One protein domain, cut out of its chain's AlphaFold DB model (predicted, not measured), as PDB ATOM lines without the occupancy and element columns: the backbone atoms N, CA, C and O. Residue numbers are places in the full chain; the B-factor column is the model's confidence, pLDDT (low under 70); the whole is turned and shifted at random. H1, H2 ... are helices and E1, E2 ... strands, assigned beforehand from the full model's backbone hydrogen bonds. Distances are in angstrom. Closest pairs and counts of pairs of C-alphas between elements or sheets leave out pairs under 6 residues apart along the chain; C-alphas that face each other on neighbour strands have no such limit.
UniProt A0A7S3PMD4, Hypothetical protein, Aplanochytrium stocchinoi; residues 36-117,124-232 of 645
ATOM      1  N   VAL A  36     197.655 290.188 153.893       75.75
ATOM      2  CA  VAL A  36     199.093 290.490 153.867       75.75
ATOM      3  C   VAL A  36     199.713 289.982 155.160       75.75
ATOM      4  O   VAL A  36     199.299 290.393 156.250       75.75
ATOM      5  N   PHE A  37     200.683 289.090 155.021       76.50
ATOM      6  CA  PHE A  37     201.542 288.560 156.066       76.50
ATOM      7  C   PHE A  37     202.869 289.309 155.990       76.50
ATOM      8  O   PHE A  37     203.558 289.232 154.974       76.50
ATOM      9  N   ASP A  38     203.222 290.036 157.046       78.38
ATOM     10  CA  ASP A  38     204.567 290.589 157.174       78.38
ATOM     11  C   ASP A  38     205.524 289.441 157.513       78.38
ATOM     12  O   ASP A  38     205.264 288.654 158.428       78.38
ATOM     13  N   LEU A  39     206.599 289.316 156.739       79.81
ATOM     14  CA  LEU A  39     207.577 288.245 156.876       79.81
ATOM     15  C   LEU A  39     208.810 288.760 157.607       79.81
ATOM     16  O   LEU A  39     209.313 289.845 157.316       79.81
ATOM     17  N   THR A  40     209.325 287.956 158.532       77.75
ATOM     18  CA  THR A  40     210.600 288.234 159.193       77.75
ATOM     19  C   THR A  40     211.673 287.326 158.608       77.75
ATOM     20  O   THR A  40     211.464 286.128 158.423       77.75
ATOM     21  N   ARG A  41     212.846 287.884 158.305       71.19
ATOM     22  CA  ARG A  41     214.023 287.080 157.975       71.19
ATOM     23  C   ARG A  41     214.587 286.491 159.259       71.19
ATOM     24  O   ARG A  41     215.159 287.220 160.066       71.19
ATOM     25  N   GLY A  42     214.495 285.177 159.398       57.94
ATOM     26  CA  GLY A  42     215.290 284.459 160.377       57.94
ATOM     27  C   GLY A  42     216.737 284.329 159.906       57.94
ATOM     28  O   GLY A  42     217.005 283.996 158.746       57.94
ATOM     29  N   VAL A  43     217.663 284.571 160.827       58.28
ATOM     30  CA  VAL A  43     218.989 283.952 160.814       58.28
ATOM     31  C   VAL A  43     218.988 282.975 161.983       58.28
ATOM     32  O   VAL A  43     218.532 283.332 163.070       58.28
ATOM     33  N   GLY A  44     219.441 281.739 161.768       53.28
ATOM     34  CA  GLY A  44     219.549 280.742 162.834       53.28
ATOM     35  C   GLY A  44     220.662 281.085 163.823       53.28
ATOM     36  O   GLY A  44     221.730 280.482 163.778       53.28
ATOM     37  N   GLU A  45     220.417 282.052 164.705       43.78
ATOM     38  CA  GLU A  45     221.330 282.437 165.778       43.78
ATOM     39  C   GLU A  45     220.851 281.871 167.119       43.78
ATOM     40  O   GLU A  45     219.938 282.390 167.765       43.78
ATOM     41  N   ARG A  46     221.512 280.797 167.561       39.91
ATOM     42  CA  ARG A  46     221.573 280.408 168.972       39.91
ATOM     43  C   ARG A  46     222.996 279.996 169.343       39.91
ATOM     44  O   ARG A  46     223.817 279.674 168.492       39.91
ATOM     45  N   GLU A  47     223.296 280.146 170.625       34.44
ATOM     46  CA  GLU A  47     224.643 280.312 171.173       34.44
ATOM     47  C   GLU A  47     225.668 279.231 170.785       34.44
ATOM     48  O   GLU A  47     225.433 278.042 170.965       34.44
ATOM     49  N   LYS A  48     226.885 279.680 170.442       34.34
ATOM     50  CA  LYS A  48     228.171 279.017 170.763       34.34
ATOM     51  C   LYS A  48     228.397 277.553 170.342       34.34
ATOM     52  O   LYS A  48     229.393 276.974 170.770       34.34
ATOM     53  N   ILE A  49     227.587 276.968 169.466       33.00
ATOM     54  CA  ILE A  49     227.947 275.706 168.806       33.00
ATOM     55  C   ILE A  49     228.735 276.036 167.533       33.00
ATOM     56  O   ILE A  49     228.272 276.800 166.686       33.00
ATOM     57  N   GLU A  50     229.928 275.455 167.384       35.00
ATOM     58  CA  GLU A  50     230.779 275.572 166.190       35.00
ATOM     59  C   GLU A  50     230.186 274.813 164.980       35.00
ATOM     60  O   GLU A  50     230.800 273.901 164.424       35.00
ATOM     61  N   LEU A  51     228.988 275.198 164.524       32.09
ATOM     62  CA  LEU A  51     228.326 274.681 163.316       32.09
ATOM     63  C   LEU A  51     228.981 275.204 162.021       32.09
ATOM     64  O   LEU A  51     228.313 275.712 161.122       32.09
ATOM     65  N   GLN A  52     230.314 275.108 161.942       42.94
ATOM     66  CA  GLN A  52     231.172 275.298 160.759       42.94
ATOM     67  C   GLN A  52     230.884 276.554 159.897       42.94
ATOM     68  O   GLN A  52     231.272 276.633 158.732       42.94
ATOM     69  N   GLY A  53     230.239 277.568 160.482       46.53
ATOM     70  CA  GLY A  53     229.867 278.829 159.843       46.53
ATOM     71  C   GLY A  53     228.971 278.705 158.603       46.53
ATOM     72  O   GLY A  53     229.163 279.476 157.662       46.53
ATOM     73  N   LYS A  54     228.007 277.768 158.582       52.59
ATOM     74  CA  LYS A  54     226.898 277.777 157.603       52.59
ATOM     75  C   LYS A  54     225.722 278.592 158.173       52.59
ATOM     76  O   LYS A  54     224.954 278.089 158.986       52.59
ATOM     77  N   SER A  55     225.595 279.863 157.776       55.78
ATOM     78  CA  SER A  55     224.471 280.728 158.177       55.78
ATOM     79  C   SER A  55     223.171 280.276 157.510       55.78
ATOM     80  O   SER A  55     223.094 280.228 156.283       55.78
ATOM     81  N   THR A  56     222.139 279.980 158.297       63.53
ATOM     82  CA  THR A  56     220.834 279.550 157.779       63.53
ATOM     83  C   THR A  56     219.941 280.760 157.500       63.53
ATOM     84  O   THR A  56     219.956 281.740 158.247       63.53
ATOM     85  N   PHE A  57     219.180 280.716 156.404       70.62
ATOM     86  CA  PHE A  57     218.285 281.800 155.992       70.62
ATOM     87  C   PHE A  57     216.909 281.241 155.675       70.62
ATOM     88  O   PHE A  57     216.789 280.314 154.884       70.62
ATOM     89  N   TYR A  58     215.876 281.829 156.256       80.25
ATOM     90  CA  TYR A  58     214.489 281.464 155.994       80.25
ATOM     91  C   TYR A  58     213.583 282.665 156.279       80.25
ATOM     92  O   TYR A  58     213.984 283.623 156.950       80.25
ATOM     93  N   PHE A  59     212.363 282.623 155.754       79.94
ATOM     94  CA  PHE A  59     211.356 283.663 155.951       79.94
ATOM     95  C   PHE A  59     210.226 283.110 156.801       79.94
ATOM     96  O   PHE A  59     209.661 282.072 156.456       79.94
ATOM     97  N   THR A  60     209.905 283.786 157.900       84.69
ATOM     98  CA  THR A  60     208.863 283.358 158.832       84.69
ATOM     99  C   THR A  60     207.636 284.252 158.770       84.69
ATOM    100  O   THR A  60     207.739 285.476 158.670       84.69
ATOM    101  N   ILE A  61     206.459 283.638 158.889       83.44
ATOM    102  CA  ILE A  61     205.271 284.326 159.392       83.44
ATOM    103  C   ILE A  61     205.391 284.313 160.913       83.44
ATOM    104  O   ILE A  61     205.260 283.265 161.543       83.44
ATOM    105  N   GLU A  62     205.646 285.482 161.492       84.12
ATOM    106  CA  GLU A  62     205.671 285.658 162.941       84.12
ATOM    107  C   GLU A  62     204.257 285.826 163.495       84.12
ATOM    108  O   GLU A  62     203.434 286.555 162.935       84.12
ATOM    109  N   LYS A  63     203.992 285.208 164.651       86.25
ATOM    110  CA  LYS A  63     202.698 285.289 165.353       86.25
ATOM    111  C   LYS A  63     201.523 284.783 164.510       86.25
ATOM    112  O   LYS A  63     200.436 285.370 164.512       86.25
ATOM    113  N   ALA A  64     201.741 283.665 163.827       89.19
ATOM    114  CA  ALA A  64     200.649 282.846 163.336       89.19
ATOM    115  C   ALA A  64     199.823 282.314 164.521       89.19
ATOM    116  O   ALA A  64     200.360 281.972 165.577       89.19
ATOM    117  N   GLU A  65     198.512 282.256 164.338       91.31
ATOM    118  CA  GLU A  65     197.553 281.732 165.305       91.31
ATOM    119  C   GLU A  65     196.678 280.678 164.620       91.31
ATOM    120  O   GLU A  65     196.241 280.888 163.489       91.31
ATOM    121  N   PHE A  66     196.375 279.573 165.301       89.81
ATOM    122  CA  PHE A  66     195.498 278.523 164.775       89.81
ATOM    123  C   PHE A  66     194.181 278.449 165.551       89.81
ATOM    124  O   PHE A  66     194.171 278.409 166.784       89.81
ATOM    125  N   GLY A  67     193.066 278.454 164.815       83.94
ATOM    126  CA  GLY A  67     191.699 278.407 165.341       83.94
ATOM    127  C   GLY A  67     190.939 277.111 165.022       83.94
ATOM    128  O   GLY A  67     191.313 276.341 164.131       83.94
ATOM    129  N   ASN A  68     189.838 276.887 165.747       80.31
ATOM    130  CA  ASN A  68     188.888 275.793 165.522       80.31
ATOM    131  C   ASN A  68     187.679 276.300 164.694       80.31
ATOM    132  O   ASN A  68     186.841 277.017 165.250       80.31
ATOM    133  N   PRO A  69     187.530 275.920 163.406       71.06
ATOM    134  CA  PRO A  69     186.524 276.494 162.498       71.06
ATOM    135  C   PRO A  69     185.069 276.209 162.905       71.06
ATOM    136  O   PRO A  69     184.137 276.858 162.424       71.06
ATOM    137  N   LEU A  70     184.832 275.224 163.779       67.38
ATOM    138  CA  LEU A  70     183.482 274.855 164.211       67.38
ATOM    139  C   LEU A  70     182.964 275.707 165.382       67.38
ATOM    140  O   LEU A  70     181.752 275.742 165.623       67.38
ATOM    141  N   VAL A  71     183.838 276.426 166.095       66.62
ATOM    142  CA  VAL A  71     183.474 277.154 167.319       66.62
ATOM    143  C   VAL A  71     183.110 278.605 167.003       66.62
ATOM    144  O   VAL A  71     183.907 279.531 167.097       66.62
ATOM    145  N   LYS A  72     181.836 278.825 166.662       59.94
ATOM    146  CA  LYS A  72     181.303 280.138 166.233       59.94
ATOM    147  C   LYS A  72     181.294 281.242 167.305       59.94
ATOM    148  O   LYS A  72     180.953 282.384 166.995       59.94
ATOM    149  N   ASN A  73     181.645 280.939 168.555       57.75
ATOM    150  CA  ASN A  73     181.812 281.954 169.593       57.75
ATOM    151  C   ASN A  73     183.221 282.555 169.493       57.75
ATOM    152  O   ASN A  73     184.182 281.919 169.915       57.75
ATOM    153  N   LYS A  74     183.308 283.804 169.003       49.84
ATOM    154  CA  LYS A  74     184.519 284.622 168.731       49.84
ATOM    155  C   LYS A  74     185.610 284.706 169.832       49.84
ATOM    156  O   LYS A  74     186.604 285.389 169.620       49.84
ATOM    157  N   TYR A  75     185.422 284.080 170.993       47.59
ATOM    158  CA  TYR A  75     186.307 284.157 172.164       47.59
ATOM    159  C   TYR A  75     186.981 282.830 172.544       47.59
ATOM    160  O   TYR A  75     187.698 282.803 173.541       47.59
ATOM    161  N   TYR A  76     186.760 281.742 171.800       53.81
ATOM    162  CA  TYR A  76     187.512 280.506 172.035       53.81
ATOM    163  C   TYR A  76     188.959 280.633 171.556       53.81
ATOM    164  O   TYR A  76     189.263 281.368 170.613       53.81
ATOM    165  N   GLU A  77     189.849 279.961 172.281       71.56
ATOM    166  CA  GLU A  77     191.280 280.246 172.312       71.56
ATOM    167  C   GLU A  77     191.957 279.900 170.980       71.56
ATOM    168  O   GLU A  77     192.295 278.748 170.705       71.56
ATOM    169  N   ARG A  78     192.198 280.932 170.163       81.50
ATOM    170  CA  ARG A  78     193.248 280.887 169.144       81.50
ATOM    171  C   ARG A  78     194.562 280.539 169.836       81.50
ATOM    172  O   ARG A  78     194.932 281.188 170.813       81.50
ATOM    173  N   GLN A  79     195.267 279.544 169.318       87.44
ATOM    174  CA  GLN A  79     196.536 279.108 169.889       87.44
ATOM    175  C   GLN A  79     197.698 279.701 169.111       87.44
ATOM    176  O   GLN A  79     197.657 279.761 167.883       87.44
ATOM    177  N   GLY A  80     198.722 280.129 169.836       86.06
ATOM    178  CA  GLY A  80     199.889 280.823 169.314       86.06
ATOM    179  C   GLY A  80     200.452 281.798 170.357       86.06
ATOM    180  O   GLY A  80     200.017 281.777 171.512       86.06
ATOM    181  N   PRO A  81     201.397 282.672 169.972       91.06
ATOM    182  CA  PRO A  81     201.969 282.785 168.631       91.06
ATOM    183  C   PRO A  81     202.799 281.556 168.235       91.06
ATOM    184  O   PRO A  81     203.516 281.009 169.065       91.06
ATOM    185  N   PHE A  82     202.727 281.178 166.960       92.81
ATOM    186  CA  PHE A  82     203.696 280.305 166.295       92.81
ATOM    187  C   PHE A  82     204.541 281.130 165.313       92.81
ATOM    188  O   PHE A  82     204.028 282.073 164.696       92.81
ATOM    189  N   SER A  83     205.806 280.761 165.134       91.81
ATOM    190  CA  SER A  83     206.642 281.167 164.001       91.81
ATOM    191  C   SER A  83     206.666 280.037 162.968       91.81
ATOM    192  O   SER A  83     206.867 278.871 163.318       91.81
ATOM    193  N   LEU A  84     206.418 280.358 161.693       92.44
ATOM    194  CA  LEU A  84     206.262 279.364 160.623       92.44
ATOM    195  C   LEU A  84     207.102 279.710 159.391       92.44
ATOM    196  O   LEU A  84     206.924 280.790 158.828       92.44
ATOM    197  N   ILE A  85     207.951 278.788 158.921       91.44
ATOM    198  CA  ILE A  85     208.714 278.949 157.669       91.44
ATOM    199  C   ILE A  85     207.751 279.008 156.478       91.44
ATOM    200  O   ILE A  85     206.928 278.111 156.310       91.44
ATOM    201  N   VAL A  86     207.872 280.015 155.615       91.19
ATOM    202  CA  VAL A  86     207.180 280.054 154.318       91.19
ATOM    203  C   VAL A  86     207.980 279.239 153.306       91.19
ATOM    204  O   VAL A  86     209.108 279.602 152.968       91.19
ATOM    205  N   ASP A  87     207.399 278.152 152.805       91.75
ATOM    206  CA  ASP A  87     208.101 277.152 151.999       91.75
ATOM    207  C   ASP A  87     207.386 276.910 150.658       91.75
ATOM    208  O   ASP A  87     206.374 276.213 150.590       91.75
ATOM    209  N   THR A  88     207.924 277.474 149.571       91.06
ATOM    210  CA  THR A  88     207.416 277.281 148.200       91.06
ATOM    211  C   THR A  88     207.643 275.877 147.630       91.06
ATOM    212  O   THR A  88     207.120 275.586 146.555       91.06
ATOM    213  N   SER A  89     208.383 275.002 148.321       89.19
ATOM    214  CA  SER A  89     208.543 273.592 147.943       89.19
ATOM    215  C   SER A  89     207.540 272.659 148.624       89.19
ATOM    216  O   SER A  89     207.173 271.627 148.059       89.19
ATOM    217  N   SER A  90     207.025 273.044 149.795       89.31
ATOM    218  CA  SER A  90     206.092 272.242 150.593       89.31
ATOM    219  C   SER A  90     204.619 272.479 150.246       89.31
ATOM    220  O   SER A  90     204.203 273.576 149.882       89.31
ATOM    221  N   SER A  91     203.803 271.435 150.415       88.94
ATOM    222  CA  SER A  91     202.335 271.481 150.293       88.94
ATOM    223  C   SER A  91     201.606 271.504 151.645       88.94
ATOM    224  O   SER A  91     200.378 271.589 151.675       88.94
ATOM    225  N   VAL A  92     202.329 271.394 152.769       90.81
ATOM    226  CA  VAL A  92     201.745 271.222 154.109       90.81
ATOM    227  C   VAL A  92     201.870 272.482 154.963       90.81
ATOM    228  O   VAL A  92     202.942 273.068 155.073       90.81
ATOM    229  N   VAL A  93     200.780 272.867 155.629       93.00
ATOM    230  CA  VAL A  93     200.836 273.750 156.803       93.00
ATOM    231  C   VAL A  93     200.940 272.842 158.022       93.00
ATOM    232  O   VAL A  93     200.056 272.009 158.205       93.00
ATOM    233  N   ALA A  94     201.998 272.942 158.826       94.50
ATOM    234  CA  ALA A  94     202.236 272.003 159.924       94.50
ATOM    235  C   ALA A  94     202.911 272.643 161.145       94.50
ATOM    236  O   ALA A  94     203.757 273.525 160.999       94.50
ATOM    237  N   VAL A  95     202.549 272.158 162.338       95.50
ATOM    238  CA  VAL A  95     203.107 272.556 163.646       95.50
ATOM    239  C   VAL A  95     203.201 271.354 164.596       95.50
ATOM    240  O   VAL A  95     202.452 270.387 164.420       95.50
ATOM    241  N   PRO A  96     204.058 271.395 165.631       94.88
ATOM    242  CA  PRO A  96     204.085 270.408 166.704       94.88
ATOM    243  C   PRO A  96     202.717 270.208 167.352       94.88
ATOM    244  O   PRO A  96     202.076 271.155 167.806       94.88
ATOM    245  N   SER A  97     202.288 268.954 167.452       93.75
ATOM    246  CA  SER A  97     201.212 268.549 168.352       93.75
ATOM    247  C   SER A  97     201.667 268.718 169.801       93.75
ATOM    248  O   SER A  97     202.834 268.476 170.122       93.75
ATOM    249  N   LYS A  98     200.749 269.041 170.717       92.44
ATOM    250  CA  LYS A  98     200.995 268.928 172.165       92.44
ATOM    251  C   LYS A  98     201.478 267.529 172.566       92.44
ATOM    252  O   LYS A  98     202.313 267.414 173.461       92.44
ATOM    253  N   ASP A  99     201.000 266.504 171.864       90.38
ATOM    254  CA  ASP A  99     201.385 265.105 172.065       90.38
ATOM    255  C   ASP A  99     202.749 264.747 171.443       90.38
ATOM    256  O   ASP A  99     203.219 263.623 171.618       90.38
ATOM    257  N   CYS A 100     203.414 265.675 170.737       90.62
ATOM    258  CA  CYS A 100     204.762 265.423 170.236       90.62
ATOM    259  C   CYS A 100     205.727 265.188 171.401       90.62
ATOM    260  O   CYS A 100     205.794 265.983 172.348       90.62
ATOM    261  N   ALA A 101     206.505 264.107 171.316       86.38
ATOM    262  CA  ALA A 101     207.511 263.778 172.316       86.38
ATOM    263  C   ALA A 101     208.484 264.952 172.502       86.38
ATOM    264  O   ALA A 101     208.969 265.521 171.523       86.38
ATOM    265  N   ALA A 102     208.783 265.312 173.756       80.69
ATOM    266  CA  ALA A 102     209.635 266.464 174.051       80.69
ATOM    267  C   ALA A 102     211.048 266.309 173.480       80.69
ATOM    268  O   ALA A 102     211.582 267.270 172.938       80.69
ATOM    269  N   ASP A 103     211.588 265.087 173.486       83.81
ATOM    270  CA  ASP A 103     212.825 264.787 172.771       83.81
ATOM    271  C   ASP A 103     212.670 265.120 171.282       83.81
ATOM    272  O   ASP A 103     213.483 265.839 170.725       83.81
ATOM    273  N   SER A 104     211.602 264.659 170.626       83.62
ATOM    274  CA  SER A 104     211.410 264.858 169.188       83.62
ATOM    275  C   SER A 104     211.236 266.324 168.775       83.62
ATOM    276  O   SER A 104     211.866 266.737 167.804       83.62
ATOM    277  N   CYS A 105     210.360 267.076 169.448       86.12
ATOM    278  CA  CYS A 105     209.981 268.439 169.047       86.12
ATOM    279  C   CYS A 105     210.682 269.559 169.838       86.12
ATOM    280  O   CYS A 105     210.396 270.723 169.584       86.12
ATOM    281  N   GLY A 106     211.570 269.251 170.789       87.38
ATOM    282  CA  GLY A 106     212.286 270.266 171.569       87.38
ATOM    283  C   GLY A 106     211.363 271.267 172.280       87.38
ATOM    284  O   GLY A 106     210.257 270.923 172.714       87.38
ATOM    285  N   ASP A 107     211.820 272.516 172.374       89.12
ATOM    286  CA  ASP A 107     211.138 273.615 173.078       89.12
ATOM    287  C   ASP A 107     210.127 274.395 172.211       89.12
ATOM    288  O   ASP A 107     209.627 275.435 172.642       89.12
ATOM    289  N   HIS A 108     209.810 273.910 171.003       91.56
ATOM    290  CA  HIS A 108     208.848 274.556 170.100       91.56
ATOM    291  C   HIS A 108     207.460 274.708 170.723       91.56
ATOM    292  O   HIS A 108     206.994 273.837 171.471       91.56
ATOM    293  N   ALA A 109     206.761 275.777 170.343       92.44
ATOM    294  CA  ALA A 109     205.351 275.960 170.640       92.44
ATOM    295  C   ALA A 109     204.540 274.794 170.059       92.44
ATOM    296  O   ALA A 109     204.751 274.351 168.927       92.44
ATOM    297  N   ARG A 110     203.592 274.277 170.850       93.44
ATOM    298  CA  ARG A 110     202.809 273.086 170.498       93.44
ATOM    299  C   ARG A 110     201.321 273.382 170.498       93.44
ATOM    300  O   ARG A 110     200.808 274.014 171.417       93.44
ATOM    301  N   TYR A 111     200.634 272.873 169.485       92.88
ATOM    302  CA  TYR A 111     199.200 273.017 169.309       92.88
ATOM    303  C   TYR A 111     198.431 271.958 170.114       92.88
ATOM    304  O   TYR A 111     198.528 270.753 169.868       92.88
ATOM    305  N   ASP A 112     197.639 272.421 171.075       89.19
ATOM    306  CA  ASP A 112     196.702 271.649 171.883       89.19
ATOM    307  C   ASP A 112     195.324 271.582 171.211       89.19
ATOM    308  O   ASP A 112     194.369 272.259 171.602       89.19
ATOM    309  N   GLY A 113     195.178 270.719 170.206       72.69
ATOM    310  CA  GLY A 113     193.877 270.485 169.564       72.69
ATOM    311  C   GLY A 113     192.774 269.961 170.506       72.69
ATOM    312  O   GLY A 113     191.620 269.858 170.084       72.69
ATOM    313  N   GLY A 114     193.107 269.617 171.758       64.12
ATOM    314  CA  GLY A 114     192.222 269.008 172.749       64.12
ATOM    315  C   GLY A 114     191.551 269.967 173.739       64.12
ATOM    316  O   GLY A 114     190.809 269.490 174.599       64.12
ATOM    317  N   LEU A 115     191.761 271.287 173.644       55.44
ATOM    318  CA  LEU A 115     191.165 272.258 174.582       55.44
ATOM    319  C   LEU A 115     189.617 272.257 174.609       55.44
ATOM    320  O   LEU A 115     189.039 272.618 175.633       55.44
ATOM    321  N   ASP A 116     188.949 271.767 173.556       50.72
ATOM    322  CA  ASP A 116     187.477 271.741 173.434       50.72
ATOM    323  C   ASP A 116     186.802 270.375 173.714       50.72
ATOM    324  O   ASP A 116     185.578 270.311 173.837       50.72
ATOM    325  N   THR A 117     187.530 269.250 173.788       51.22
ATOM    326  CA  THR A 117     186.907 267.913 173.594       51.22
ATOM    327  C   THR A 117     186.478 267.164 174.859       51.22
ATOM    328  O   THR A 117     185.920 266.070 174.755       51.22
ATOM    329  N   ASP A 124     186.521 263.580 167.028       77.75
ATOM    330  CA  ASP A 124     186.605 265.022 166.766       77.75
ATOM    331  C   ASP A 124     186.421 265.290 165.255       77.75
ATOM    332  O   ASP A 124     187.265 264.872 164.455       77.75
ATOM    333  N   PRO A 125     185.336 265.983 164.847       81.19
ATOM    334  CA  PRO A 125     184.960 266.165 163.442       81.19
ATOM    335  C   PRO A 125     185.904 267.094 162.661       81.19
ATOM    336  O   PRO A 125     185.717 267.288 161.457       81.19
ATOM    337  N   ASN A 126     186.897 267.692 163.326       85.25
ATOM    338  CA  ASN A 126     187.940 268.460 162.660       85.25
ATOM    339  C   ASN A 126     189.045 267.578 162.070       85.25
ATOM    340  O   ASN A 126     189.734 268.044 161.166       85.25
ATOM    341  N   PHE A 127     189.252 266.340 162.535       87.12
ATOM    342  CA  PHE A 127     190.227 265.461 161.883       87.12
ATOM    343  C   PHE A 127     189.791 265.147 160.451       87.12
ATOM    344  O   PHE A 127     188.612 264.945 160.163       87.12
ATOM    345  N   ILE A 128     190.760 265.133 159.539       84.62
ATOM    346  CA  ILE A 128     190.528 264.738 158.151       84.62
ATOM    347  C   ILE A 128     190.625 263.221 158.102       84.62
ATOM    348  O   ILE A 128     191.656 262.653 158.467       84.62
ATOM    349  N   HIS A 129     189.553 262.557 157.685       85.88
ATOM    350  CA  HIS A 129     189.524 261.100 157.615       85.88
ATOM    351  C   HIS A 129     190.213 260.602 156.342       85.88
ATOM    352  O   HIS A 129     190.281 261.303 155.333       85.88
ATOM    353  N   CYS A 130     190.688 259.355 156.352       81.56
ATOM    354  CA  CYS A 130     191.261 258.730 155.154       81.56
ATOM    355  C   CYS A 130     190.302 258.646 153.950       81.56
ATOM    356  O   CYS A 130     190.757 258.506 152.817       81.56
ATOM    357  N   SER A 131     188.991 258.703 154.189       81.62
ATOM    358  CA  SER A 131     187.949 258.745 153.155       81.62
ATOM    359  C   SER A 131     187.752 260.121 152.517       81.62
ATOM    360  O   SER A 131     187.037 260.214 151.526       81.62
ATOM    361  N   ASP A 132     188.314 261.181 153.101       84.00
ATOM    362  CA  ASP A 132     188.074 262.551 152.657       84.00
ATOM    363  C   ASP A 132     188.990 262.894 151.475       84.00
ATOM    364  O   ASP A 132     190.201 262.659 151.528       84.00
ATOM    365  N   ASP A 133     188.455 263.559 150.448       81.88
ATOM    366  CA  ASP A 133     189.239 264.018 149.287       81.88
ATOM    367  C   ASP A 133     190.419 264.924 149.694       81.88
ATOM    368  O   ASP A 133     191.472 264.921 149.057       81.88
ATOM    369  N   ALA A 134     190.295 265.634 150.821       79.69
ATOM    370  CA  ALA A 134     191.369 266.424 151.420       79.69
ATOM    371  C   ALA A 134     192.591 265.581 151.850       79.69
ATOM    372  O   ALA A 134     193.714 266.078 151.815       79.69
ATOM    373  N   CYS A 135     192.408 264.304 152.208       79.56
ATOM    374  CA  CYS A 135     193.513 263.364 152.420       79.56
ATOM    375  C   CYS A 135     194.137 262.925 151.083       79.56
ATOM    376  O   CYS A 135     195.346 262.698 150.990       79.56
ATOM    377  N   LEU A 136     193.333 262.827 150.018       74.50
ATOM    378  CA  LEU A 136     193.780 262.414 148.685       74.50
ATOM    379  C   LEU A 136     194.564 263.511 147.947       74.50
ATOM    380  O   LEU A 136     195.541 263.167 147.286       74.50
ATOM    381  N   GLY A 137     194.212 264.788 148.127       71.81
ATOM    382  CA  GLY A 137     194.768 265.931 147.384       71.81
ATOM    383  C   GLY A 137     196.283 266.159 147.499       71.81
ATOM    384  O   GLY A 137     196.872 266.756 146.605       71.81
ATOM    385  N   TYR A 138     196.940 265.654 148.547       71.62
ATOM    386  CA  TYR A 138     198.396 265.762 148.680       71.62
ATOM    387  C   TYR A 138     199.151 264.778 147.752       71.62
ATOM    388  O   TYR A 138     198.781 263.598 147.704       71.62
ATOM    389  N   PRO A 139     200.230 265.184 147.059       67.19
ATOM    390  CA  PRO A 139     200.951 264.323 146.114       67.19
ATOM    391  C   PRO A 139     201.661 263.151 146.816       67.19
ATOM    392  O   PRO A 139     202.286 263.324 147.855       67.19
ATOM    393  N   GLN A 140     201.600 261.945 146.235       57.16
ATOM    394  CA  GLN A 140     202.187 260.735 146.845       57.16
ATOM    395  C   GLN A 140     203.727 260.712 146.860       57.16
ATOM    396  O   GLN A 140     204.305 259.968 147.645       57.16
ATOM    397  N   GLN A 141     204.396 261.502 146.014       53.53
ATOM    398  CA  GLN A 141     205.855 261.430 145.823       53.53
ATOM    399  C   GLN A 141     206.665 261.799 147.079       53.53
ATOM    400  O   GLN A 141     207.777 261.308 147.240       53.53
ATOM    401  N   THR A 142     206.093 262.598 147.983       54.06
ATOM    402  CA  THR A 142     206.739 263.066 149.227       54.06
ATOM    403  C   THR A 142     206.060 262.508 150.484       54.06
ATOM    404  O   THR A 142     206.401 262.901 151.599       54.06
ATOM    405  N   LEU A 143     205.036 261.658 150.323       59.00
ATOM    406  CA  LEU A 143     204.061 261.362 151.373       59.00
ATOM    407  C   LEU A 143     203.640 259.892 151.414       59.00
ATOM    408  O   LEU A 143     202.788 259.451 150.637       59.00
ATOM    409  N   VAL A 144     204.135 259.159 152.417       63.22
ATOM    410  CA  VAL A 144     203.553 257.856 152.766       63.22
ATOM    411  C   VAL A 144     202.248 258.112 153.516       63.22
ATOM    412  O   VAL A 144     202.244 258.533 154.674       63.22
ATOM    413  N   LYS A 145     201.124 257.881 152.834       64.69
ATOM    414  CA  LYS A 145     199.786 257.973 153.428       64.69
ATOM    415  C   LYS A 145     199.460 256.660 154.120       64.69
ATOM    416  O   LYS A 145     199.414 255.617 153.466       64.69
ATOM    417  N   THR A 146     199.206 256.701 155.424       69.94
ATOM    418  CA  THR A 146     198.747 255.522 156.170       69.94
ATOM    419  C   THR A 146     197.424 255.802 156.865       69.94
ATOM    420  O   THR A 146     197.216 256.847 157.477       69.94
ATOM    421  N   CYS A 147     196.508 254.845 156.768       70.38
ATOM    422  CA  CYS A 147     195.254 254.868 157.506       70.38
ATOM    423  C   CYS A 147     195.440 254.002 158.741       70.38
ATOM    424  O   CYS A 147     195.251 252.787 158.687       70.38
ATOM    425  N   SER A 148     195.875 254.616 159.842       63.91
ATOM    426  CA  SER A 148     196.042 253.885 161.092       63.91
ATOM    427  C   SER A 148     194.677 253.445 161.617       63.91
ATOM    428  O   SER A 148     193.838 254.267 161.986       63.91
ATOM    429  N   THR A 149     194.467 252.129 161.671       60.72
ATOM    430  CA  THR A 149     193.300 251.501 162.308       60.72
ATOM    431  C   THR A 149     193.327 251.610 163.833       60.72
ATOM    432  O   THR A 149     192.321 251.326 164.474       60.72
ATOM    433  N   GLU A 150     194.469 252.000 164.405       59.88
ATOM    434  CA  GLU A 150     194.694 252.153 165.848       59.88
ATOM    435  C   GLU A 150     194.633 253.624 166.299       59.88
ATOM    436  O   GLU A 150     194.484 253.907 167.486       59.88
ATOM    437  N   SER A 151     194.690 254.576 165.359       57.28
ATOM    438  CA  SER A 151     194.403 255.989 165.621       57.28
ATOM    439  C   SER A 151     192.904 256.176 165.908       57.28
ATOM    440  O   SER A 151     192.084 255.621 165.168       57.28
ATOM    441  N   PRO A 152     192.506 256.978 166.920       53.34
ATOM    442  CA  PRO A 152     191.137 257.023 167.457       53.34
ATOM    443  C   PRO A 152     190.021 257.510 166.504       53.34
ATOM    444  O   PRO A 152     188.886 257.678 166.949       53.34
ATOM    445  N   ALA A 153     190.298 257.737 165.214       57.53
ATOM    446  CA  ALA A 153     189.316 258.232 164.247       57.53
ATOM    447  C   ALA A 153     189.514 257.784 162.778       57.53
ATOM    448  O   ALA A 153     188.871 258.360 161.907       57.53
ATOM    449  N   GLN A 154     190.385 256.817 162.440       73.62
ATOM    450  CA  GLN A 154     190.810 256.589 161.032       73.62
ATOM    451  C   GLN A 154     191.339 257.881 160.358       73.62
ATOM    452  O   GLN A 154     191.070 258.157 159.184       73.62
ATOM    453  N   ALA A 155     192.043 258.710 161.135       81.44
ATOM    454  CA  ALA A 155     192.575 259.985 160.670       81.44
ATOM    455  C   ALA A 155     193.623 259.779 159.563       81.44
ATOM    456  O   ALA A 155     194.374 258.801 159.571       81.44
ATOM    457  N   CYS A 156     193.685 260.726 158.631       83.25
ATOM    458  CA  CYS A 156     194.701 260.781 157.592       83.25
ATOM    459  C   CYS A 156     196.071 261.052 158.231       83.25
ATOM    460  O   CYS A 156     196.318 262.155 158.732       83.25
ATOM    461  N   VAL A 157     196.946 260.041 158.225       84.25
ATOM    462  CA  VAL A 157     198.340 260.166 158.665       84.25
ATOM    463  C   VAL A 157     199.224 260.403 157.447       84.25
ATOM    464  O   VAL A 157     199.219 259.617 156.494       84.25
ATOM    465  N   LEU A 158     199.992 261.486 157.501       83.38
ATOM    466  CA  LEU A 158     200.993 261.868 156.521       83.38
ATOM    467  C   LEU A 158     202.390 261.678 157.115       83.38
ATOM    468  O   LEU A 158     202.710 262.248 158.156       83.38
ATOM    469  N   GLN A 159     203.241 260.927 156.420       85.06
ATOM    470  CA  GLN A 159     204.687 260.962 156.625       85.06
ATOM    471  C   GLN A 159     205.313 261.849 155.548       85.06
ATOM    472  O   GLN A 159     205.461 261.400 154.414       85.06
ATOM    473  N   TYR A 160     205.660 263.086 155.901       80.75
ATOM    474  CA  TYR A 160     206.383 264.025 155.034       80.75
ATOM    475  C   TYR A 160     207.890 263.829 155.199       80.75
ATOM    476  O   TYR A 160     208.336 263.578 156.318       80.75
ATOM    477  N   VAL A 161     208.676 263.947 154.127       78.94
ATOM    478  CA  VAL A 161     210.149 263.873 154.175       78.94
ATOM    479  C   VAL A 161     210.751 264.979 153.309       78.94
ATOM    480  O   VAL A 161     210.433 265.086 152.127       78.94
ATOM    481  N   TYR A 162     211.600 265.811 153.911       74.62
ATOM    482  CA  TYR A 162     212.421 266.815 153.235       74.62
ATOM    483  C   TYR A 162     213.644 266.173 152.572       74.62
ATOM    484  O   TYR A 162     214.087 265.102 152.980       74.62
ATOM    485  N   VAL A 163     214.228 266.875 151.595       66.94
ATOM    486  CA  VAL A 163     215.475 266.468 150.918       66.94
ATOM    487  C   VAL A 163     216.615 266.245 151.929       66.94
ATOM    488  O   VAL A 163     217.296 265.232 151.861       66.94
ATOM    489  N   ASP A 164     216.720 267.104 152.951       63.53
ATOM    490  CA  ASP A 164     217.662 267.045 154.089       63.53
ATOM    491  C   ASP A 164     217.478 265.844 155.063       63.53
ATOM    492  O   ASP A 164     217.865 265.916 156.236       63.53
ATOM    493  N   GLU A 165     216.843 264.749 154.631       69.62
ATOM    494  CA  GLU A 165     216.554 263.539 155.427       69.62
ATOM    495  C   GLU A 165     215.676 263.760 156.682       69.62
ATOM    496  O   GLU A 165     215.444 262.841 157.477       69.62
ATOM    497  N   LEU A 166     215.163 264.979 156.869       77.31
ATOM    498  CA  LEU A 166     214.267 265.360 157.955       77.31
ATOM    499  C   LEU A 166     212.825 265.010 157.578       77.31
ATOM    500  O   LEU A 166     212.267 265.569 156.639       77.31
ATOM    501  N   GLY A 167     212.195 264.110 158.325       83.56
ATOM    502  CA  GLY A 167     210.792 263.758 158.141       83.56
ATOM    503  C   GLY A 167     209.893 264.177 159.297       83.56
ATOM    504  O   GLY A 167     210.340 264.390 160.421       83.56
ATOM    505  N   PHE A 168     208.591 264.219 159.038       87.31
ATOM    506  CA  PHE A 168     207.551 264.470 160.029       87.31
ATOM    507  C   PHE A 168     206.433 263.439 159.883       87.31
ATOM    508  O   PHE A 168     205.876 263.270 158.798       87.31
ATOM    509  N   ASN A 169     206.071 262.779 160.983       88.31
ATOM    510  CA  ASN A 169     204.825 262.028 161.092       88.31
ATOM    511  C   ASN A 169     203.744 262.964 161.640       88.31
ATOM    512  O   ASN A 169     203.891 263.474 162.754       88.31
ATOM    513  N   MET A 170     202.678 263.200 160.877       91.44
ATOM    514  CA  MET A 170     201.622 264.141 161.244       91.44
ATOM    515  C   MET A 170     200.214 263.620 160.936       91.44
ATOM    516  O   MET A 170     199.998 262.905 159.961       91.44
ATOM    517  N   THR A 171     199.227 264.021 161.740       90.81
ATOM    518  CA  THR A 171     197.797 263.825 161.415       90.81
ATOM    519  C   THR A 171     197.183 265.115 160.901       90.81
ATOM    520  O   THR A 171     197.393 266.165 161.509       90.81
ATOM    521  N   LEU A 172     196.364 265.037 159.854       90.38
ATOM    522  CA  LEU A 172     195.667 266.207 159.321       90.38
ATOM    523  C   LEU A 172     194.404 266.581 160.112       90.38
ATOM    524  O   LEU A 172     193.565 265.731 160.424       90.38
ATOM    525  N   ARG A 173     194.224 267.883 160.341       90.94
ATOM    526  CA  ARG A 173     193.057 268.491 160.990       90.94
ATOM    527  C   ARG A 173     192.649 269.786 160.279       90.94
ATOM    528  O   ARG A 173     193.494 270.595 159.922       90.94
ATOM    529  N   LYS A 174     191.349 270.020 160.119       90.94
ATOM    530  CA  LYS A 174     190.775 271.296 159.668       90.94
ATOM    531  C   LYS A 174     190.999 272.360 160.746       90.94
ATOM    532  O   LYS A 174     190.638 272.159 161.906       90.94
ATOM    533  N   SER A 175     191.599 273.478 160.366       91.56
ATOM    534  CA  SER A 175     191.888 274.618 161.237       91.56
ATOM    535  C   SER A 175     191.744 275.925 160.446       91.56
ATOM    536  O   SER A 175     191.488 275.908 159.242       91.56
ATOM    537  N   GLU A 176     191.897 277.060 161.117       90.38
ATOM    538  CA  GLU A 176     191.987 278.377 160.491       90.38
ATOM    539  C   GLU A 176     193.338 279.000 160.845       90.38
ATOM    540  O   GLU A 176     193.644 279.157 162.027       90.38
ATOM    541  N   LEU A 177     194.139 279.354 159.838       90.31
ATOM    542  CA  LEU A 177     195.378 280.110 159.996       90.31
ATOM    543  C   LEU A 177     195.037 281.600 160.064       90.31
ATOM    544  O   LEU A 177     194.632 282.208 159.072       90.31
ATOM    545  N   CYS A 178     195.199 282.181 161.242       87.38
ATOM    546  CA  CYS A 178     194.987 283.590 161.531       87.38
ATOM    547  C   CYS A 178     196.336 284.305 161.709       87.38
ATOM    548  O   CYS A 178     197.319 283.706 162.146       87.38
ATOM    549  N   ILE A 179     196.375 285.612 161.436       77.56
ATOM    550  CA  ILE A 179     197.497 286.472 161.841       77.56
ATOM    551  C   ILE A 179     197.092 287.198 163.123       77.56
ATOM    552  O   ILE A 179     196.019 287.811 163.172       77.56
ATOM    553  N   HIS A 180     197.957 287.184 164.137       65.50
ATOM    554  CA  HIS A 180     197.777 287.998 165.335       65.50
ATOM    555  C   HIS A 180     197.485 289.467 164.953       65.50
ATOM    556  O   HIS A 180     198.144 290.041 164.088       65.50
ATOM    557  N   GLN A 181     196.491 290.085 165.602       59.00
ATOM    558  CA  GLN A 181     195.950 291.436 165.322       59.00
ATOM    559  C   GLN A 181     195.041 291.604 164.085       59.00
ATOM    560  O   GLN A 181     194.426 292.665 163.960       59.00
ATOM    561  N   LYS A 182     194.867 290.603 163.208       64.12
ATOM    562  CA  LYS A 182     193.874 290.660 162.113       64.12
ATOM    563  C   LYS A 182     192.682 289.731 162.409       64.12
ATOM    564  O   LYS A 182     192.837 288.598 162.866       64.12
ATOM    565  N   GLU A 183     191.457 290.210 162.148       70.31
ATOM    566  CA  GLU A 183     190.233 289.384 162.261       70.31
ATOM    567  C   GLU A 183     190.101 288.359 161.113       70.31
ATOM    568  O   GLU A 183     189.222 287.505 161.165       70.31
ATOM    569  N   VAL A 184     190.955 288.434 160.087       73.88
ATOM    570  CA  VAL A 184     190.895 287.568 158.901       73.88
ATOM    571  C   VAL A 184     191.734 286.307 159.111       73.88
ATOM    572  O   VAL A 184     192.890 286.395 159.529       73.88
ATOM    573  N   CYS A 185     191.155 285.151 158.791       84.88
ATOM    574  CA  CYS A 185     191.805 283.845 158.858       84.88
ATOM    575  C   CYS A 185     191.555 283.061 157.564       84.88
ATOM    576  O   CYS A 185     190.533 283.262 156.905       84.88
ATOM    577  N   LEU A 186     192.485 282.178 157.207       86.31
ATOM    578  CA  LEU A 186     192.399 281.290 156.048       86.31
ATOM    579  C   LEU A 186     192.067 279.865 156.507       86.31
ATOM    580  O   LEU A 186     192.743 279.367 157.409       86.31
ATOM    581  N   PRO A 187     191.084 279.173 155.906       88.44
ATOM    582  CA  PRO A 187     190.863 277.760 156.189       88.44
ATOM    583  C   PRO A 187     192.077 276.942 155.724       88.44
ATOM    584  O   PRO A 187     192.548 277.098 154.599       88.44
ATOM    585  N   VAL A 188     192.585 276.067 156.591       91.31
ATOM    586  CA  VAL A 188     193.765 275.230 156.332       91.31
ATOM    587  C   VAL A 188     193.546 273.789 156.779       91.31
ATOM    588  O   VAL A 188     192.858 273.503 157.762       91.31
ATOM    589  N   ASN A 189     194.215 272.873 156.084       91.88
ATOM    590  CA  ASN A 189     194.433 271.509 156.545       91.88
ATOM    591  C   ASN A 189     195.771 271.487 157.303       91.88
ATOM    592  O   ASN A 189     196.836 271.405 156.692       91.88
ATOM    593  N   LEU A 190     195.704 271.624 158.626       93.31
ATOM    594  CA  LEU A 190     196.848 271.667 159.530       93.31
ATOM    595  C   LEU A 190     197.367 270.252 159.819       93.31
ATOM    596  O   LEU A 190     196.636 269.400 160.325       93.31
ATOM    597  N   GLY A 191     198.643 270.012 159.533       93.56
ATOM    598  CA  GLY A 191     199.385 268.833 159.959       93.56
ATOM    599  C   GLY A 191     199.874 268.977 161.397       93.56
ATOM    600  O   GLY A 191     200.722 269.816 161.692       93.56
ATOM    601  N   LEU A 192     199.360 268.143 162.296       93.38
ATOM    602  CA  LEU A 192     199.818 268.065 163.683       93.38
ATOM    603  C   LEU A 192     200.990 267.087 163.769       93.38
ATOM    604  O   LEU A 192     200.771 265.879 163.679       93.38
ATOM    605  N   ILE A 193     202.215 267.598 163.900       93.12
ATOM    606  CA  ILE A 193     203.449 266.803 163.955       93.12
ATOM    607  C   ILE A 193     203.508 266.068 165.299       93.12
ATOM    608  O   ILE A 193     203.576 266.698 166.352       93.12
ATOM    609  N   HIS A 194     203.497 264.736 165.268       90.69
ATOM    610  CA  HIS A 194     203.597 263.875 166.457       90.69
ATOM    611  C   HIS A 194     205.014 263.360 166.696       90.69
ATOM    612  O   HIS A 194     205.381 263.046 167.827       90.69
ATOM    613  N   ASN A 195     205.802 263.228 165.628       88.19
ATOM    614  CA  ASN A 195     207.182 262.769 165.700       88.19
ATOM    615  C   ASN A 195     207.992 263.279 164.504       88.19
ATOM    616  O   ASN A 195     207.475 263.374 163.388       88.19
ATOM    617  N   VAL A 196     209.273 263.532 164.735       85.75
ATOM    618  CA  VAL A 196     210.279 263.872 163.732       85.75
ATOM    619  C   VAL A 196     210.995 262.578 163.349       85.75
ATOM    620  O   VAL A 196     211.534 261.868 164.198       85.75
ATOM    621  N   ILE A 197     210.945 262.232 162.068       81.50
ATOM    622  CA  ILE A 197     211.526 261.014 161.503       81.50
ATOM    623  C   ILE A 197     212.904 261.345 160.938       81.50
ATOM    624  O   ILE A 197     213.100 262.401 160.350       81.50
ATOM    625  N   LEU A 198     213.835 260.413 161.100       73.69
ATOM    626  CA  LEU A 198     215.231 260.524 160.697       73.69
ATOM    627  C   LEU A 198     215.540 259.305 159.818       73.69
ATOM    628  O   LEU A 198     215.417 258.178 160.305       73.69
ATOM    629  N   SER A 199     215.843 259.488 158.527       60.91
ATOM    630  CA  SER A 199     215.985 258.359 157.584       60.91
ATOM    631  C   SER A 199     217.312 257.595 157.683       60.91
ATOM    632  O   SER A 199     217.423 256.503 157.127       60.91
ATOM    633  N   SER A 200     218.306 258.122 158.399       66.50
ATOM    634  CA  SER A 200     219.698 257.638 158.382       66.50
ATOM    635  C   SER A 200     220.468 257.929 159.683       66.50
ATOM    636  O   SER A 200     220.019 258.694 160.538       66.50
ATOM    637  N   GLU A 201     221.687 257.400 159.846       57.00
ATOM    638  CA  GLU A 201     222.552 257.840 160.956       57.00
ATOM    639  C   GLU A 201     223.154 259.241 160.751       57.00
ATOM    640  O   GLU A 201     223.382 259.937 161.743       57.00
ATOM    641  N   SER A 202     223.333 259.705 159.507       53.31
ATOM    642  CA  SER A 202     223.671 261.106 159.199       53.31
ATOM    643  C   SER A 202     222.579 262.059 159.694       53.31
ATOM    644  O   SER A 202     222.886 263.085 160.308       53.31
ATOM    645  N   SER A 203     221.309 261.673 159.551       50.84
ATOM    646  CA  SER A 203     220.152 262.466 159.978       50.84
ATOM    647  C   SER A 203     219.997 262.605 161.502       50.84
ATOM    648  O   SER A 203     219.271 263.481 161.966       50.84
ATOM    649  N   LYS A 204     220.784 261.894 162.331       54.62
ATOM    650  CA  LYS A 204     220.928 262.263 163.758       54.62
ATOM    651  C   LYS A 204     221.381 263.726 163.906       54.62
ATOM    652  O   LYS A 204     220.890 264.419 164.794       54.62
ATOM    653  N   LYS A 205     222.226 264.226 162.991       55.56
ATOM    654  CA  LYS A 205     222.616 265.646 162.918       55.56
ATOM    655  C   LYS A 205     221.511 266.558 162.363       55.56
ATOM    656  O   LYS A 205     221.435 267.705 162.788       55.56
ATOM    657  N   SER A 206     220.642 266.095 161.457       53.19
ATOM    658  CA  SER A 206     219.514 266.915 160.966       53.19
ATOM    659  C   SER A 206     218.355 266.992 161.967       53.19
ATOM    660  O   SER A 206     217.664 268.006 162.017       53.19
ATOM    661  N   SER A 207     218.214 266.005 162.860       54.59
ATOM    662  CA  SER A 207     217.303 266.082 164.013       54.59
ATOM    663  C   SER A 207     217.609 267.272 164.921       54.59
ATOM    664  O   SER A 207     216.698 267.962 165.380       54.59
ATOM    665  N   ASN A 208     218.902 267.557 165.108       63.91
ATOM    666  CA  ASN A 208     219.362 268.722 165.839       63.91
ATOM    667  C   ASN A 208     218.993 270.009 165.095       63.91
ATOM    668  O   ASN A 208     218.428 270.883 165.735       63.91
ATOM    669  N   LYS A 209     219.157 270.091 163.759       71.69
ATOM    670  CA  LYS A 209     218.738 271.274 162.969       71.69
ATOM    671  C   LYS A 209     217.290 271.697 163.275       71.69
ATOM    672  O   LYS A 209     217.041 272.880 163.487       71.69
ATOM    673  N   TYR A 210     216.345 270.749 163.340       79.56
ATOM    674  CA  TYR A 210     214.945 271.070 163.663       79.56
ATOM    675  C   TYR A 210     214.745 271.517 165.121       79.56
ATOM    676  O   TYR A 210     213.863 272.324 165.382       79.56
ATOM    677  N   ARG A 211     215.547 271.040 166.079       78.19
ATOM    678  CA  ARG A 211     215.494 271.493 167.485       78.19
ATOM    679  C   ARG A 211     216.247 272.809 167.727       78.19
ATOM    680  O   ARG A 211     215.956 273.505 168.691       78.19
ATOM    681  N   GLU A 212     217.239 273.107 166.891       76.00
ATOM    682  CA  GLU A 212     218.135 274.265 166.985       76.00
ATOM    683  C   GLU A 212     217.577 275.502 166.264       76.00
ATOM    684  O   GLU A 212     217.905 276.626 166.648       76.00
ATOM    685  N   GLN A 213     216.714 275.333 165.253       78.25
ATOM    686  CA  GLN A 213     215.966 276.454 164.676       78.25
ATOM    687  C   GLN A 213     214.990 277.050 165.703       78.25
ATOM    688  O   GLN A 213     214.368 276.328 166.475       78.25
ATOM    689  N   ASN A 214     214.787 278.368 165.670       82.50
ATOM    690  CA  ASN A 214     213.796 279.058 166.508       82.50
ATOM    691  C   ASN A 214     212.436 279.191 165.786       82.50
ATOM    692  O   ASN A 214     211.813 280.248 165.838       82.50
ATOM    693  N   VAL A 215     212.022 278.161 165.037       88.12
ATOM    694  CA  VAL A 215     210.789 278.172 164.231       88.12
ATOM    695  C   VAL A 215     209.997 276.900 164.476       88.12
ATOM    696  O   VAL A 215     210.509 275.802 164.243       88.12
ATOM    697  N   ASP A 216     208.748 277.059 164.905       93.31
ATOM    698  CA  ASP A 216     207.912 275.951 165.357       93.31
ATOM    699  C   ASP A 216     207.503 275.042 164.194       93.31
ATOM    700  O   ASP A 216     207.524 273.815 164.307       93.31
ATOM    701  N   GLY A 217     207.132 275.634 163.055       93.31
ATOM    702  CA  GLY A 217     206.490 274.913 161.958       93.31
ATOM    703  C   GLY A 217     206.724 275.491 160.565       93.31
ATOM    704  O   GLY A 217     207.660 276.252 160.321       93.31
ATOM    705  N   VAL A 218     205.853 275.108 159.632       93.12
ATOM    706  CA  VAL A 218     205.944 275.452 158.206       93.12
ATOM    707  C   VAL A 218     204.570 275.804 157.630       93.12
ATOM    708  O   VAL A 218     203.551 275.231 158.016       93.12
ATOM    709  N   VAL A 219     204.548 276.741 156.685       92.88
ATOM    710  CA  VAL A 219     203.433 277.056 155.788       92.88
ATOM    711  C   VAL A 219     203.900 276.743 154.369       92.88
ATOM    712  O   VAL A 219     204.584 277.540 153.727       92.88
ATOM    713  N   GLY A 220     203.551 275.547 153.902       91.50
ATOM    714  CA  GLY A 220     203.806 275.082 152.545       91.50
ATOM    715  C   GLY A 220     202.902 275.783 151.536       91.50
ATOM    716  O   GLY A 220     201.673 275.660 151.597       91.50
ATOM    717  N   ILE A 221     203.521 276.513 150.610       89.94
ATOM    718  CA  ILE A 221     202.849 277.353 149.616       89.94
ATOM    719  C   ILE A 221     203.065 276.884 148.172       89.94
ATOM    720  O   ILE A 221     202.911 277.678 147.254       89.94
ATOM    721  N   ASN A 222     203.443 275.621 147.954       89.38
ATOM    722  CA  ASN A 222     203.640 275.068 146.611       89.38
ATOM    723  C   ASN A 222     202.316 274.914 145.826       89.38
ATOM    724  O   ASN A 222     201.222 274.965 146.394       89.38
ATOM    725  N   GLY A 223     202.398 274.659 144.515       85.44
ATOM    726  CA  GLY A 223     201.226 274.581 143.631       85.44
ATOM    727  C   GLY A 223     200.253 273.425 143.915       85.44
ATOM    728  O   GLY A 223     199.120 273.452 143.440       85.44
ATOM    729  N   ASN A 224     200.660 272.438 144.719       84.88
ATOM    730  CA  ASN A 224     199.820 271.334 145.190       84.88
ATOM    731  C   ASN A 224     199.248 271.569 146.606       84.88
ATOM    732  O   ASN A 224     198.520 270.718 147.117       84.88
ATOM    733  N   SER A 225     199.572 272.687 147.266       84.50
ATOM    734  CA  SER A 225     199.085 273.010 148.610       84.50
ATOM    735  C   SER A 225     197.562 273.225 148.609       84.50
ATOM    736  O   SER A 225     197.075 274.072 147.855       84.50
ATOM    737  N   PRO A 226     196.773 272.549 149.472       82.75
ATOM    738  CA  PRO A 226     195.327 272.793 149.572       82.75
ATOM    739  C   PRO A 226     194.970 274.236 149.960       82.75
ATOM    740  O   PRO A 226     193.901 274.735 149.606       82.75
ATOM    741  N   LEU A 227     195.887 274.933 150.644       81.94
ATOM    742  CA  LEU A 227     195.775 276.366 150.912       81.94
ATOM    743  C   LEU A 227     195.762 277.168 149.597       81.94
ATOM    744  O   LEU A 227     194.933 278.054 149.427       81.94
ATOM    745  N   PHE A 228     196.606 276.799 148.631       74.06
ATOM    746  CA  PHE A 228     196.733 277.485 147.341       74.06
ATOM    747  C   PHE A 228     195.681 277.048 146.324       74.06
ATOM    748  O   PHE A 228     195.225 277.863 145.537       74.06
ATOM    749  N   GLN A 229     195.146 275.831 146.432       75.38
ATOM    750  CA  GLN A 229     193.907 275.464 145.727       75.38
ATOM    751  C   GLN A 229     192.701 276.321 146.165       75.38
ATOM    752  O   GLN A 229     191.742 276.471 145.412       75.38
ATOM    753  N   THR A 230     192.758 276.911 147.366       72.44
ATOM    754  CA  THR A 230     191.740 277.841 147.891       72.44
ATOM    755  C   THR A 230     192.049 279.311 147.544       72.44
ATOM    756  O   THR A 230     191.182 280.172 147.679       72.44
ATOM    757  N   ILE A 231     193.269 279.618 147.084       73.44
ATOM    758  CA  ILE A 231     193.780 280.974 146.840       73.44
ATOM    759  C   ILE A 231     194.187 281.104 145.370       73.44
ATOM    760  O   ILE A 231     195.261 280.676 144.964       73.44
ATOM    761  N   GLN A 232     193.345 281.760 144.571       70.81
ATOM    762  CA  GLN A 232     193.593 281.922 143.132       70.81
ATOM    763  C   GLN A 232     194.792 282.837 142.813       70.81
ATOM    764  O   GLN A 232     195.435 282.655 141.784       70.81
TER     765      GLN A 232
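This is residues 36 to 117 and 124 to 232 of the 645 residues of the protein "Hypothetical protein" of Aplanochytrium stocchinoi (UniProt A0A7S3PMD4). What does the shape look like? A closed barrel of six strands, E2, E3, E9, E4, E8 and E7 round the ring, makes the core, and E1 beside E2 and the E5 and E6 hairpin beside E7 extend its wall. Four short helices lie on its outside, and residues 48 to 53, between E1 and E2, stick out. What is printed? The printed part has 191 residues with nine named strands and four named helices, in the order E1 E2 E3 E4 H1 H2 E5 E6 E7 E8 H3 E9 H4; the class and the sheet are both mixed. It is compact, with a radius of gyration of the C-alphas of 16.3 A and spans of 49 by 39 by 33 A.

Where is the ring? E2 is residues 57 to 67, 28.4 A from first to last C-alpha; E3 is 79 to 87, 21.4 A; E9 is 217 to 220; E4 is 93 to 96; E8 is 185 to 198, 33.1 A; E7 is 166 to 179, 27.2 A. Where is the rest? E1, residues 36 to 43, begins at C-alpha 36 (199.093, 290.490, 153.867); E5 is 143 to 147 and E6 is 156 to 161. H1 is residues 102 to 105, H2 133 to 136, H3 204 to 212, and H4 226 to 229, ending at C-alpha 229 (193.907, 275.464, 145.727).

How does the ring close? Within hydrogen-bond range are N 61 and O 84 of antiparallel E2 and E3, 2.9 A; N 85 and O 217 of parallel E3 and E9, 2.9 A; and N 94 and O 218 of E9 and E4, 2.9 A, antiparallel at 169 degrees. So too are N 95 and O 191 of parallel E4 and E8, 3.0 A; N 173 and O 190 of antiparallel E8 and E7, 2.8 A; and N 65 and O 178 of antiparallel E7 and E2, 2.9 A. Which strands join it? E1 E2 E3 and E5 E6 E7 E8 are meanders, each strand the antiparallel neighbour of the one before, with N 40 and O 60, 2.9 A, N 146 and O 157, 3.1 A, and N 158 and O 170, 2.8 A, within hydrogen-bond range. E7 bends by 100 degrees at residue 174, pairing with E6 over residues 167 to 171 and with E2 over 176 to 179. Where are the helices? H1 to H4 are on the barrel, outside it; H1 is over E8, H2 over none, closest to E6 at C-alphas 135 and 156, 5.9 A, and H4 only just over none, with 2 of its C-alphas falling on E8. H1 touches H3, the closest C-alphas being those of Cys 105 and Arg 211, 6.5 A. In H3, 4 of 5 O i to N i+4 pairs are within hydrogen-bond range; H1, H2 and H4 are too short for such a pair.

Where is the printed part cut? Residues 118 to 123 are not printed, and C-alphas 117 and 124 are 7.4 A apart. What is long or uncertain? The links E1 to E2 and E2 to E3 are long; mean pLDDT of the printed part is 76.1, with 56 residues under 70, among them 42 to 56 and 199 to 208.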